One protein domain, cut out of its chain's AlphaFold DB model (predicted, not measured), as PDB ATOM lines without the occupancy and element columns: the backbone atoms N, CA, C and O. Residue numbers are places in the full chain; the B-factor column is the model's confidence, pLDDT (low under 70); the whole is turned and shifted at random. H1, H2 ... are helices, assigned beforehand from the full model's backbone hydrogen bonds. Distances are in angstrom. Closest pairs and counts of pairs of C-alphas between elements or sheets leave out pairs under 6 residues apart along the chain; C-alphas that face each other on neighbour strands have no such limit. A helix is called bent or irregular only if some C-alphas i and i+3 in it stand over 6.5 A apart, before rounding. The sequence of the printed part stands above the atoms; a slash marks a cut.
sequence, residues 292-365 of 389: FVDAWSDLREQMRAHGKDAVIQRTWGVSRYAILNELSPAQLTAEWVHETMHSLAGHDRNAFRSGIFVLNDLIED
ATOM      1  N   PHE A 292     147.254 177.942 120.855       82.06
ATOM      2  CA  PHE A 292     148.646 178.366 120.701       82.06
ATOM      3  C   PHE A 292     149.114 179.337 121.796       82.06
ATOM      4  O   PHE A 292     150.278 179.297 122.186       82.06
ATOM      5  N   VAL A 293     148.237 180.200 122.323       84.62
ATOM      6  CA  VAL A 293     148.574 181.129 123.418       84.62
ATOM      7  C   VAL A 293     148.656 180.389 124.754       84.62
ATOM      8  O   VAL A 293     149.551 180.678 125.555       84.62
ATOM      9  N   ASP A 294     147.753 179.431 124.978       85.00
ATOM     10  CA  ASP A 294     147.777 178.575 126.166       85.00
ATOM     11  C   ASP A 294     149.058 177.726 126.181       85.00
ATOM     12  O   ASP A 294     149.768 177.739 127.182       85.00
ATOM     13  N   ALA A 295     149.476 177.168 125.039       88.38
ATOM     14  CA  ALA A 295     150.728 176.413 124.922       88.38
ATOM     15  C   ALA A 295     151.979 177.226 125.329       88.38
ATOM     16  O   ALA A 295     152.907 176.702 125.948       88.38
ATOM     17  N   TRP A 296     152.015 178.537 125.047       92.50
ATOM     18  CA  TRP A 296     153.090 179.419 125.532       92.50
ATOM     19  C   TRP A 296     153.027 179.679 127.042       92.50
ATOM     20  O   TRP A 296     154.057 179.960 127.658       92.50
ATOM     21  N   SER A 297     151.837 179.642 127.638       87.94
ATOM     22  CA  SER A 297     151.667 179.729 129.091       87.94
ATOM     23  C   SER A 297     152.104 178.433 129.771       87.94
ATOM     24  O   SER A 297     152.879 178.506 130.728       87.94
ATOM     25  N   ASP A 298     151.704 177.287 129.215       88.81
ATOM     26  CA  ASP A 298     152.038 175.943 129.694       88.81
ATOM     27  C   ASP A 298     153.551 175.701 129.654       88.81
ATOM     28  O   ASP A 298     154.137 175.296 130.659       88.81
ATOM     29  N   LEU A 299     154.229 176.084 128.561       91.75
ATOM     30  CA  LEU A 299     155.694 176.035 128.478       91.75
ATOM     31  C   LEU A 299     156.351 176.781 129.650       91.75
ATOM     32  O   LEU A 299     157.297 176.292 130.263       91.75
ATOM     33  N   ARG A 300     155.865 177.983 129.985       93.12
ATOM     34  CA  ARG A 300     156.443 178.774 131.083       93.12
ATOM     35  C   ARG A 300     156.108 178.190 132.447       93.12
ATOM     36  O   ARG A 300     156.896 178.375 133.367       93.12
ATOM     37  N   GLU A 301     154.963 177.537 132.606       87.75
ATOM     38  CA  GLU A 301     154.629 176.798 133.824       87.75
ATOM     39  C   GLU A 301     155.584 175.617 134.024       87.75
ATOM     40  O   GLU A 301     156.189 175.518 135.093       87.75
ATOM     41  N   GLN A 302     155.852 174.843 132.969       89.06
ATOM     42  CA  GLN A 302     156.857 173.775 132.986       89.06
ATOM     43  C   GLN A 302     158.262 174.314 133.280       89.06
ATOM     44  O   GLN A 302     158.978 173.787 134.128       89.06
ATOM     45  N   MET A 303     158.655 175.445 132.684       91.50
ATOM     46  CA  MET A 303     159.933 176.089 133.014       91.50
ATOM     47  C   MET A 303     160.056 176.450 134.503       91.50
ATOM     48  O   MET A 303     161.144 176.304 135.055       91.50
ATOM     49  N   ARG A 304     158.979 176.899 135.169       90.56
ATOM     50  CA  ARG A 304     159.000 177.161 136.625       90.56
ATOM     51  C   ARG A 304     159.109 175.869 137.422       90.56
ATOM     52  O   ARG A 304     159.903 175.801 138.354       90.56
ATOM     53  N   ALA A 305     158.353 174.842 137.039       87.38
ATOM     54  CA  ALA A 305     158.393 173.538 137.698       87.38
ATOM     55  C   ALA A 305     159.799 172.906 137.655       87.38
ATOM     56  O   ALA A 305     160.212 172.262 138.616       87.38
ATOM     57  N   HIS A 306     160.564 173.175 136.593       89.31
ATOM     58  CA  HIS A 306     161.948 172.721 136.415       89.31
ATOM     59  C   HIS A 306     163.012 173.756 136.852       89.31
ATOM     60  O   HIS A 306     164.179 173.647 136.475       89.31
ATOM     61  N   GLY A 307     162.641 174.780 137.636       88.31
ATOM     62  CA  GLY A 307     163.585 175.727 138.252       88.31
ATOM     63  C   GLY A 307     164.271 176.705 137.287       88.31
ATOM     64  O   GLY A 307     165.347 177.228 137.585       88.31
ATOM     65  N   LYS A 308     163.680 176.967 136.115       90.56
ATOM     66  CA  LYS A 308     164.245 177.831 135.059       90.56
ATOM     67  C   LYS A 308     163.721 179.274 135.098       90.56
ATOM     68  O   LYS A 308     163.770 179.980 134.087       90.56
ATOM     69  N   ASP A 309     163.267 179.760 136.255       88.12
ATOM     70  CA  ASP A 309     162.647 181.085 136.439       88.12
ATOM     71  C   ASP A 309     163.469 182.247 135.868       88.12
ATOM     72  O   ASP A 309     162.928 183.156 135.233       88.12
ATOM     73  N   ALA A 310     164.794 182.189 136.034       87.81
ATOM     74  CA  ALA A 310     165.719 183.242 135.617       87.81
ATOM     75  C   ALA A 310     165.731 183.496 134.097       87.81
ATOM     76  O   ALA A 310     166.126 184.577 133.653       87.81
ATOM     77  N   VAL A 311     165.308 182.519 133.285       90.50
ATOM     78  CA  VAL A 311     165.344 182.604 131.816       90.50
ATOM     79  C   VAL A 311     163.962 182.663 131.165       90.50
ATOM     80  O   VAL A 311     163.883 182.975 129.978       90.50
ATOM     81  N   ILE A 312     162.873 182.488 131.926       90.12
ATOM     82  CA  ILE A 312     161.487 182.566 131.419       90.12
ATOM     83  C   ILE A 312     161.222 183.884 130.693       90.12
ATOM     84  O   ILE A 312     160.571 183.901 129.653       90.12
ATOM     85  N   GLN A 313     161.753 185.002 131.197       89.44
ATOM     86  CA  GLN A 313     161.532 186.311 130.574       89.44
ATOM     87  C   GLN A 313     162.028 186.372 129.117       89.44
ATOM     88  O   GLN A 313     161.487 187.119 128.306       89.44
ATOM     89  N   ARG A 314     163.010 185.542 128.742       90.62
ATOM     90  CA  ARG A 314     163.574 185.517 127.387       90.62
ATOM     91  C   ARG A 314     162.636 184.861 126.369       90.62
ATOM     92  O   ARG A 314     162.675 185.243 125.203       90.62
ATOM     93  N   THR A 315     161.741 183.958 126.782       92.19
ATOM     94  CA  THR A 315     160.767 183.325 125.866       92.19
ATOM     95  C   THR A 315     159.673 184.299 125.409       92.19
ATOM     96  O   THR A 315     159.049 184.102 124.363       92.19
ATOM     97  N   TRP A 316     159.484 185.423 126.112       91.00
ATOM     98  CA  TRP A 316     158.613 186.514 125.655       91.00
ATOM     99  C   TRP A 316     159.092 187.151 124.352       91.00
ATOM    100  O   TRP A 316     158.265 187.532 123.525       91.00
ATOM    101  N   GLY A 317     160.411 187.195 124.136       90.06
ATOM    102  CA  GLY A 317     161.010 187.701 122.901       90.06
ATOM    103  C   GLY A 317     160.604 186.907 121.661       90.06
ATOM    104  O   GLY A 317     160.546 187.489 120.587       90.06
ATOM    105  N   VAL A 318     160.278 185.617 121.809       92.75
ATOM    106  CA  VAL A 318     159.841 184.729 120.716       92.75
ATOM    107  C   VAL A 318     158.319 184.663 120.645       92.75
ATOM    108  O   VAL A 318     157.740 184.934 119.594       92.75
ATOM    109  N   SER A 319     157.660 184.387 121.777       93.56
ATOM    110  CA  SER A 319     156.197 184.244 121.838       93.56
ATOM    111  C   SER A 319     155.445 185.474 121.328       93.56
ATOM    112  O   SER A 319     154.406 185.321 120.699       93.56
ATOM    113  N   ARG A 320     155.986 186.688 121.507       92.38
ATOM    114  CA  ARG A 320     155.400 187.918 120.950       92.38
ATOM    115  C   ARG A 320     155.172 187.842 119.435       92.38
ATOM    116  O   ARG A 320     154.158 188.352 118.972       92.38
ATOM    117  N   TYR A 321     156.090 187.234 118.685       93.44
ATOM    118  CA  TYR A 321     155.998 187.109 117.226       93.44
ATOM    119  C   TYR A 321     155.328 185.802 116.802       93.44
ATOM    120  O   TYR A 321     154.576 185.790 115.832       93.44
ATOM    121  N   ALA A 322     155.543 184.717 117.550       91.94
ATOM    122  CA  ALA A 322     154.892 183.434 117.293       91.94
ATOM    123  C   ALA A 322     153.364 183.531 117.437       91.94
ATOM    124  O   ALA A 322     152.637 183.078 116.565       91.94
ATOM    125  N   ILE A 323     152.877 184.226 118.473       91.31
ATOM    126  CA  ILE A 323     151.440 184.444 118.717       91.31
ATOM    127  C   ILE A 323     150.778 185.238 117.578       91.31
ATOM    128  O   ILE A 323     149.616 184.992 117.276       91.31
ATOM    129  N   LEU A 324     151.498 186.163 116.926       88.75
ATOM    130  CA  LEU A 324     150.981 186.901 115.762       88.75
ATOM    131  C   LEU A 324     150.825 186.015 114.519       88.75
ATOM    132  O   LEU A 324     150.031 186.348 113.647       88.75
ATOM    133  N   ASN A 325     151.574 184.914 114.455       88.88
ATOM    134  CA  ASN A 325     151.504 183.909 113.395       88.88
ATOM    135  C   ASN A 325     150.723 182.658 113.836       88.88
ATOM    136  O   ASN A 325     150.791 181.637 113.164       88.88
ATOM    137  N   GLU A 326     150.014 182.726 114.970       91.81
ATOM    138  CA  GLU A 326     149.214 181.622 115.525       91.81
ATOM    139  C   GLU A 326     150.020 180.342 115.831       91.81
ATOM    140  O   GLU A 326     149.476 179.241 115.852       91.81
ATOM    141  N   LEU A 327     151.320 180.486 116.113       91.38
ATOM    142  CA  LEU A 327     152.230 179.367 116.365       91.38
ATOM    143  C   LEU A 327     152.374 179.066 117.860       91.38
ATOM    144  O   LEU A 327     152.699 179.949 118.668       91.38
ATOM    145  N   SER A 328     152.204 177.794 118.219       92.31
ATOM    146  CA  SER A 328     152.606 177.248 119.517       92.31
ATOM    147  C   SER A 328     154.126 177.013 119.570       92.31
ATOM    148  O   SER A 328     154.783 176.993 118.525       92.31
ATOM    149  N   PRO A 329     154.721 176.810 120.762       91.62
ATOM    150  CA  PRO A 329     156.139 176.472 120.871       91.62
ATOM    151  C   PRO A 329     156.545 175.241 120.047       91.62
ATOM    152  O   PRO A 329     157.575 175.276 119.386       91.62
ATOM    153  N   ALA A 330     155.719 174.189 120.029       90.12
ATOM    154  CA  ALA A 330     156.002 172.949 119.300       90.12
ATOM    155  C   ALA A 330     155.932 173.096 117.770       90.12
ATOM    156  O   ALA A 330     156.484 172.282 117.034       90.12
ATOM    157  N   GLN A 331     155.269 174.143 117.274       91.00
ATOM    158  CA  GLN A 331     155.099 174.411 115.842       91.00
ATOM    159  C   GLN A 331     156.202 175.295 115.249       91.00
ATOM    160  O   GLN A 331     156.160 175.624 114.064       91.00
ATOM    161  N   LEU A 332     157.173 175.725 116.054       90.75
ATOM    162  CA  LEU A 332     158.250 176.580 115.576       90.75
ATOM    163  C   LEU A 332     159.204 175.799 114.663       90.75
ATOM    164  O   LEU A 332     159.732 174.758 115.046       90.75
ATOM    165  N   THR A 333     159.474 176.344 113.477       89.56
ATOM    166  CA  THR A 333     160.395 175.759 112.492       89.56
ATOM    167  C   THR A 333     161.643 176.623 112.301       89.56
ATOM    168  O   THR A 333     161.644 177.829 112.573       89.56
ATOM    169  N   ALA A 334     162.726 176.016 111.801       87.50
ATOM    170  CA  ALA A 334     163.969 176.729 111.485       87.50
ATOM    171  C   ALA A 334     163.771 177.815 110.420       87.50
ATOM    172  O   ALA A 334     164.348 178.898 110.532       87.50
ATOM    173  N   GLU A 335     162.915 177.545 109.438       88.06
ATOM    174  CA  GLU A 335     162.539 178.491 108.389       88.06
ATOM    175  C   GLU A 335     161.847 179.726 108.979       88.06
ATOM    176  O   GLU A 335     162.330 180.843 108.795       88.06
ATOM    177  N   TRP A 336     160.819 179.530 109.813       92.50
ATOM    178  CA  TRP A 336     160.108 180.638 110.455       92.50
ATOM    179  C   TRP A 336     161.026 181.497 111.334       92.50
ATOM    180  O   TRP A 336     160.942 182.729 111.329       92.50
ATOM    181  N   VAL A 337     161.935 180.867 112.087       91.31
ATOM    182  CA  VAL A 337     162.913 181.591 112.914       91.31
ATOM    183  C   VAL A 337     163.858 182.422 112.053       91.31
ATOM    184  O   VAL A 337     164.167 183.558 112.421       91.31
ATOM    185  N   HIS A 338     164.308 181.885 110.918       89.62
ATOM    186  CA  HIS A 338     165.193 182.592 110.000       89.62
ATOM    187  C   HIS A 338     164.497 183.811 109.378       89.62
ATOM    188  O   HIS A 338     165.028 184.923 109.457       89.62
ATOM    189  N   GLU A 339     163.286 183.630 108.854       90.19
ATOM    190  CA  GLU A 339     162.474 184.700 108.265       90.19
ATOM    191  C   GLU A 339     162.140 185.793 109.285       90.19
ATOM    192  O   GLU A 339     162.386 186.982 109.052       90.19
ATOM    193  N   THR A 340     161.661 185.394 110.468       91.62
ATOM    194  CA  THR A 340     161.313 186.332 111.540       91.62
ATOM    195  C   THR A 340     162.545 187.122 111.968       91.62
ATOM    196  O   THR A 340     162.505 188.345 112.051       91.62
ATOM    197  N   MET A 341     163.691 186.470 112.152       91.06
ATOM    198  CA  MET A 341     164.933 187.139 112.537       91.06
ATOM    199  C   MET A 341     165.467 188.108 111.471       91.06
ATOM    200  O   MET A 341     166.077 189.114 111.844       91.06
ATOM    201  N   HIS A 342     165.257 187.829 110.180       89.62
ATOM    202  CA  HIS A 342     165.594 188.751 109.089       89.62
ATOM    203  C   HIS A 342     164.693 189.990 109.059       89.62
ATOM    204  O   HIS A 342     165.159 191.068 108.693       89.62
ATOM    205  N   SER A 343     163.436 189.857 109.490       91.00
ATOM    206  CA  SER A 343     162.484 190.972 109.562       91.00
ATOM    207  C   SER A 343     162.710 191.917 110.755       91.00
ATOM    208  O   SER A 343     162.237 193.053 110.750       91.00
ATOM    209  N   LEU A 344     163.442 191.470 111.784       92.44
ATOM    210  CA  LEU A 344     163.656 192.220 113.026       92.44
ATOM    211  C   LEU A 344     164.975 193.004 113.021       92.44
ATOM    212  O   LEU A 344     166.001 192.554 112.513       92.44
ATOM    213  N   ALA A 345     164.987 194.155 113.698       90.69
ATOM    214  CA  ALA A 345     166.175 194.992 113.863       90.69
ATOM    215  C   ALA A 345     166.450 195.336 115.338       90.69
ATOM    216  O   ALA A 345     165.555 195.333 116.184       90.69
ATOM    217  N   GLY A 346     167.712 195.646 115.646       91.19
ATOM    218  CA  GLY A 346     168.126 196.206 116.936       91.19
ATOM    219  C   GLY A 346     167.737 195.363 118.157       91.19
ATOM    220  O   GLY A 346     168.064 194.178 118.251       91.19
ATOM    221  N   HIS A 347     167.071 196.002 119.121       90.50
ATOM    222  CA  HIS A 347     166.707 195.393 120.402       90.50
ATOM    223  C   HIS A 347     165.768 194.189 120.243       90.50
ATOM    224  O   HIS A 347     166.002 193.152 120.863       90.50
ATOM    225  N   ASP A 348     164.765 194.292 119.366       88.44
ATOM    226  CA  ASP A 348     163.793 193.223 119.126       88.44
ATOM    227  C   ASP A 348     164.460 191.968 118.543       88.44
ATOM    228  O   ASP A 348     164.186 190.855 118.994       88.44
ATOM    229  N   ARG A 349     165.421 192.139 117.621       91.56
ATOM    230  CA  ARG A 349     166.214 191.024 117.072       91.56
ATOM    231  C   ARG A 349     167.046 190.327 118.151       91.56
ATOM    232  O   ARG A 349     167.117 189.100 118.176       91.56
ATOM    233  N   ASN A 350     167.661 191.089 119.057       90.00
ATOM    234  CA  ASN A 350     168.470 190.535 120.146       90.00
ATOM    235  C   ASN A 350     167.618 189.795 121.188       90.00
ATOM    236  O   ASN A 350     168.028 188.734 121.668       90.00
ATOM    237  N   ALA A 351     166.439 190.327 121.522       90.50
ATOM    238  CA  ALA A 351     165.486 189.683 122.425       90.50
ATOM    239  C   ALA A 351     164.940 188.378 121.824       90.50
ATOM    240  O   ALA A 351     164.954 187.348 122.499       90.50
ATOM    241  N   PHE A 352     164.552 188.400 120.543       93.00
ATOM    242  CA  PHE A 352     164.127 187.215 119.797       93.00
ATOM    243  C   PHE A 352     165.224 186.144 119.781       93.00
ATOM    244  O   PHE A 352     165.011 185.028 120.250       93.00
ATOM    245  N   ARG A 353     166.443 186.508 119.361       92.00
ATOM    246  CA  ARG A 353     167.609 185.608 119.330       92.00
ATOM    247  C   ARG A 353     167.929 185.009 120.703       92.00
ATOM    248  O   ARG A 353     168.219 183.821 120.804       92.00
ATOM    249  N   SER A 354     167.860 185.811 121.765       91.38
ATOM    250  CA  SER A 354     168.089 185.334 123.135       91.38
ATOM    251  C   SER A 354     167.034 184.326 123.585       91.38
ATOM    252  O   SER A 354     167.369 183.385 124.300       91.38
ATOM    253  N   GLY A 355     165.779 184.512 123.172       91.94
ATOM    254  CA  GLY A 355     164.703 183.566 123.435       91.94
ATOM    255  C   GLY A 355     164.852 182.261 122.655       91.94
ATOM    256  O   GLY A 355     164.675 181.206 123.254       91.94
ATOM    257  N   ILE A 356     165.266 182.305 121.381       92.31
ATOM    258  CA  ILE A 356     165.548 181.083 120.605       92.31
ATOM    259  C   ILE A 356     166.676 180.273 121.245       92.31
ATOM    260  O   ILE A 356     166.554 179.061 121.362       92.31
ATOM    261  N   PHE A 357     167.733 180.920 121.749       91.50
ATOM    262  CA  PHE A 357     168.770 180.189 122.481       91.50
ATOM    263  C   PHE A 357     168.233 179.493 123.730       91.50
ATOM    264  O   PHE A 357     168.676 178.396 124.025       91.50
ATOM    265  N   VAL A 358     167.292 180.104 124.455       91.19
ATOM    266  CA  VAL A 358     166.659 179.437 125.603       91.19
ATOM    267  C   VAL A 358     165.821 178.245 125.153       91.19
ATOM    268  O   VAL A 358     165.858 177.229 125.825       91.19
ATOM    269  N   LEU A 359     165.099 178.341 124.033       90.62
ATOM    270  CA  LEU A 359     164.340 177.207 123.492       90.62
ATOM    271  C   LEU A 359     165.266 176.068 123.046       90.62
ATOM    272  O   LEU A 359     165.010 174.926 123.397       90.62
ATOM    273  N   ASN A 360     166.380 176.370 122.377       89.25
ATOM    274  CA  ASN A 360     167.381 175.364 122.013       89.25
ATOM    275  C   ASN A 360     168.027 174.733 123.261       89.25
ATOM    276  O   ASN A 360     168.108 173.514 123.345       89.25
ATOM    277  N   ASP A 361     168.384 175.547 124.267       88.56
ATOM    278  CA  ASP A 361     168.902 175.075 125.563       88.56
ATOM    279  C   ASP A 361     167.853 174.201 126.318       88.56
ATOM    280  O   ASP A 361     168.221 173.435 127.206       88.56
ATOM    281  N   LEU A 362     166.546 174.330 126.021       89.00
ATOM    282  CA  LEU A 362     165.478 173.476 126.570       89.00
ATOM    283  C   LEU A 362     165.327 172.162 125.796       89.00
ATOM    284  O   LEU A 362     165.143 171.136 126.433       89.00
ATOM    285  N   ILE A 363     165.435 172.192 124.463       87.12
ATOM    286  CA  ILE A 363     165.379 170.995 123.598       87.12
ATOM    287  C   ILE A 363     166.551 170.053 123.893       87.12
ATOM    288  O   ILE A 363     166.409 168.838 123.855       87.12
ATOM    289  N   GLU A 364     167.725 170.605 124.206       84.81
ATOM    290  CA  GLU A 364     168.907 169.814 124.568       84.81
ATOM    291  C   GLU A 364     168.845 169.243 126.002       84.81
ATOM    292  O   GLU A 364     169.677 168.411 126.376       84.81
ATOM    293  N   ASP A 365     167.884 169.673 126.827       85.88
ATOM    294  CA  ASP A 365     167.727 169.216 128.207       85.88
ATOM    295  C   ASP A 365     166.807 167.993 128.285       85.88
ATOM    296  O   ASP A 365     165.589 168.117 128.348       85.88
TER     297      ASP A 365
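AT A GLANCE: This is residues 292 to 365 of the 389 residues of an uncharacterized protein of Citreimonas salinaria (UniProt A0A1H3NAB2). Two helical hairpins, H1 with H2 and H3 with H4, join where H2 crosses H4 at 70.0 degrees. The printed part has 74 residues, with four named helices in the order H1 to H4, which hold 59 of them, and no named strand; its class is all helix, and it is compact, with a radius of gyration of the C-alphas of 11.6 A and spans of 33 by 22 by 19 A.

HOW THE PARTS SIT: H1, residues 292 to 305, touches H2, residues 309 to 325, opposite ways at a shallow tilt of 9 degrees; closest C-alphas Arg 300 and Ile 312, 6.3 A. H2 is irregular, C-alphas 310 and 313 being 7.2 A apart, with a kink of 41 degrees near residue 318. Its residues 311 to 318 alone touch H4, residues 346 to 363, at a steep tilt, only just short of about perpendicular; closest C-alphas Gly 317 and Phe 352, 4.4 A. Residues 349 to 353 of H4 alone only just touch H3, residues 334 to 343, with 3 pairs of C-alphas within 8 A; closest Met 341 and Arg 349, 6.1 A. H1 is apart from H3 and H4. Every O i to N i+4 pair is within hydrogen-bond range in H3 and H4, 9 of 10 in H1, and 5 of 13 in H2, beside 10 of 14 O i to N i+3 pairs.

IN THESE COORDINATES: H1 begins at C-alpha 292 (148.646, 178.366, 120.701); H2 spans 25.8 A; H4 spans 26.2 A, ending at C-alpha 363 (165.379, 170.995, 123.598).

THE WHOLE: The printed part has no cut and no long link; no printed residue is under 70 in pLDDT.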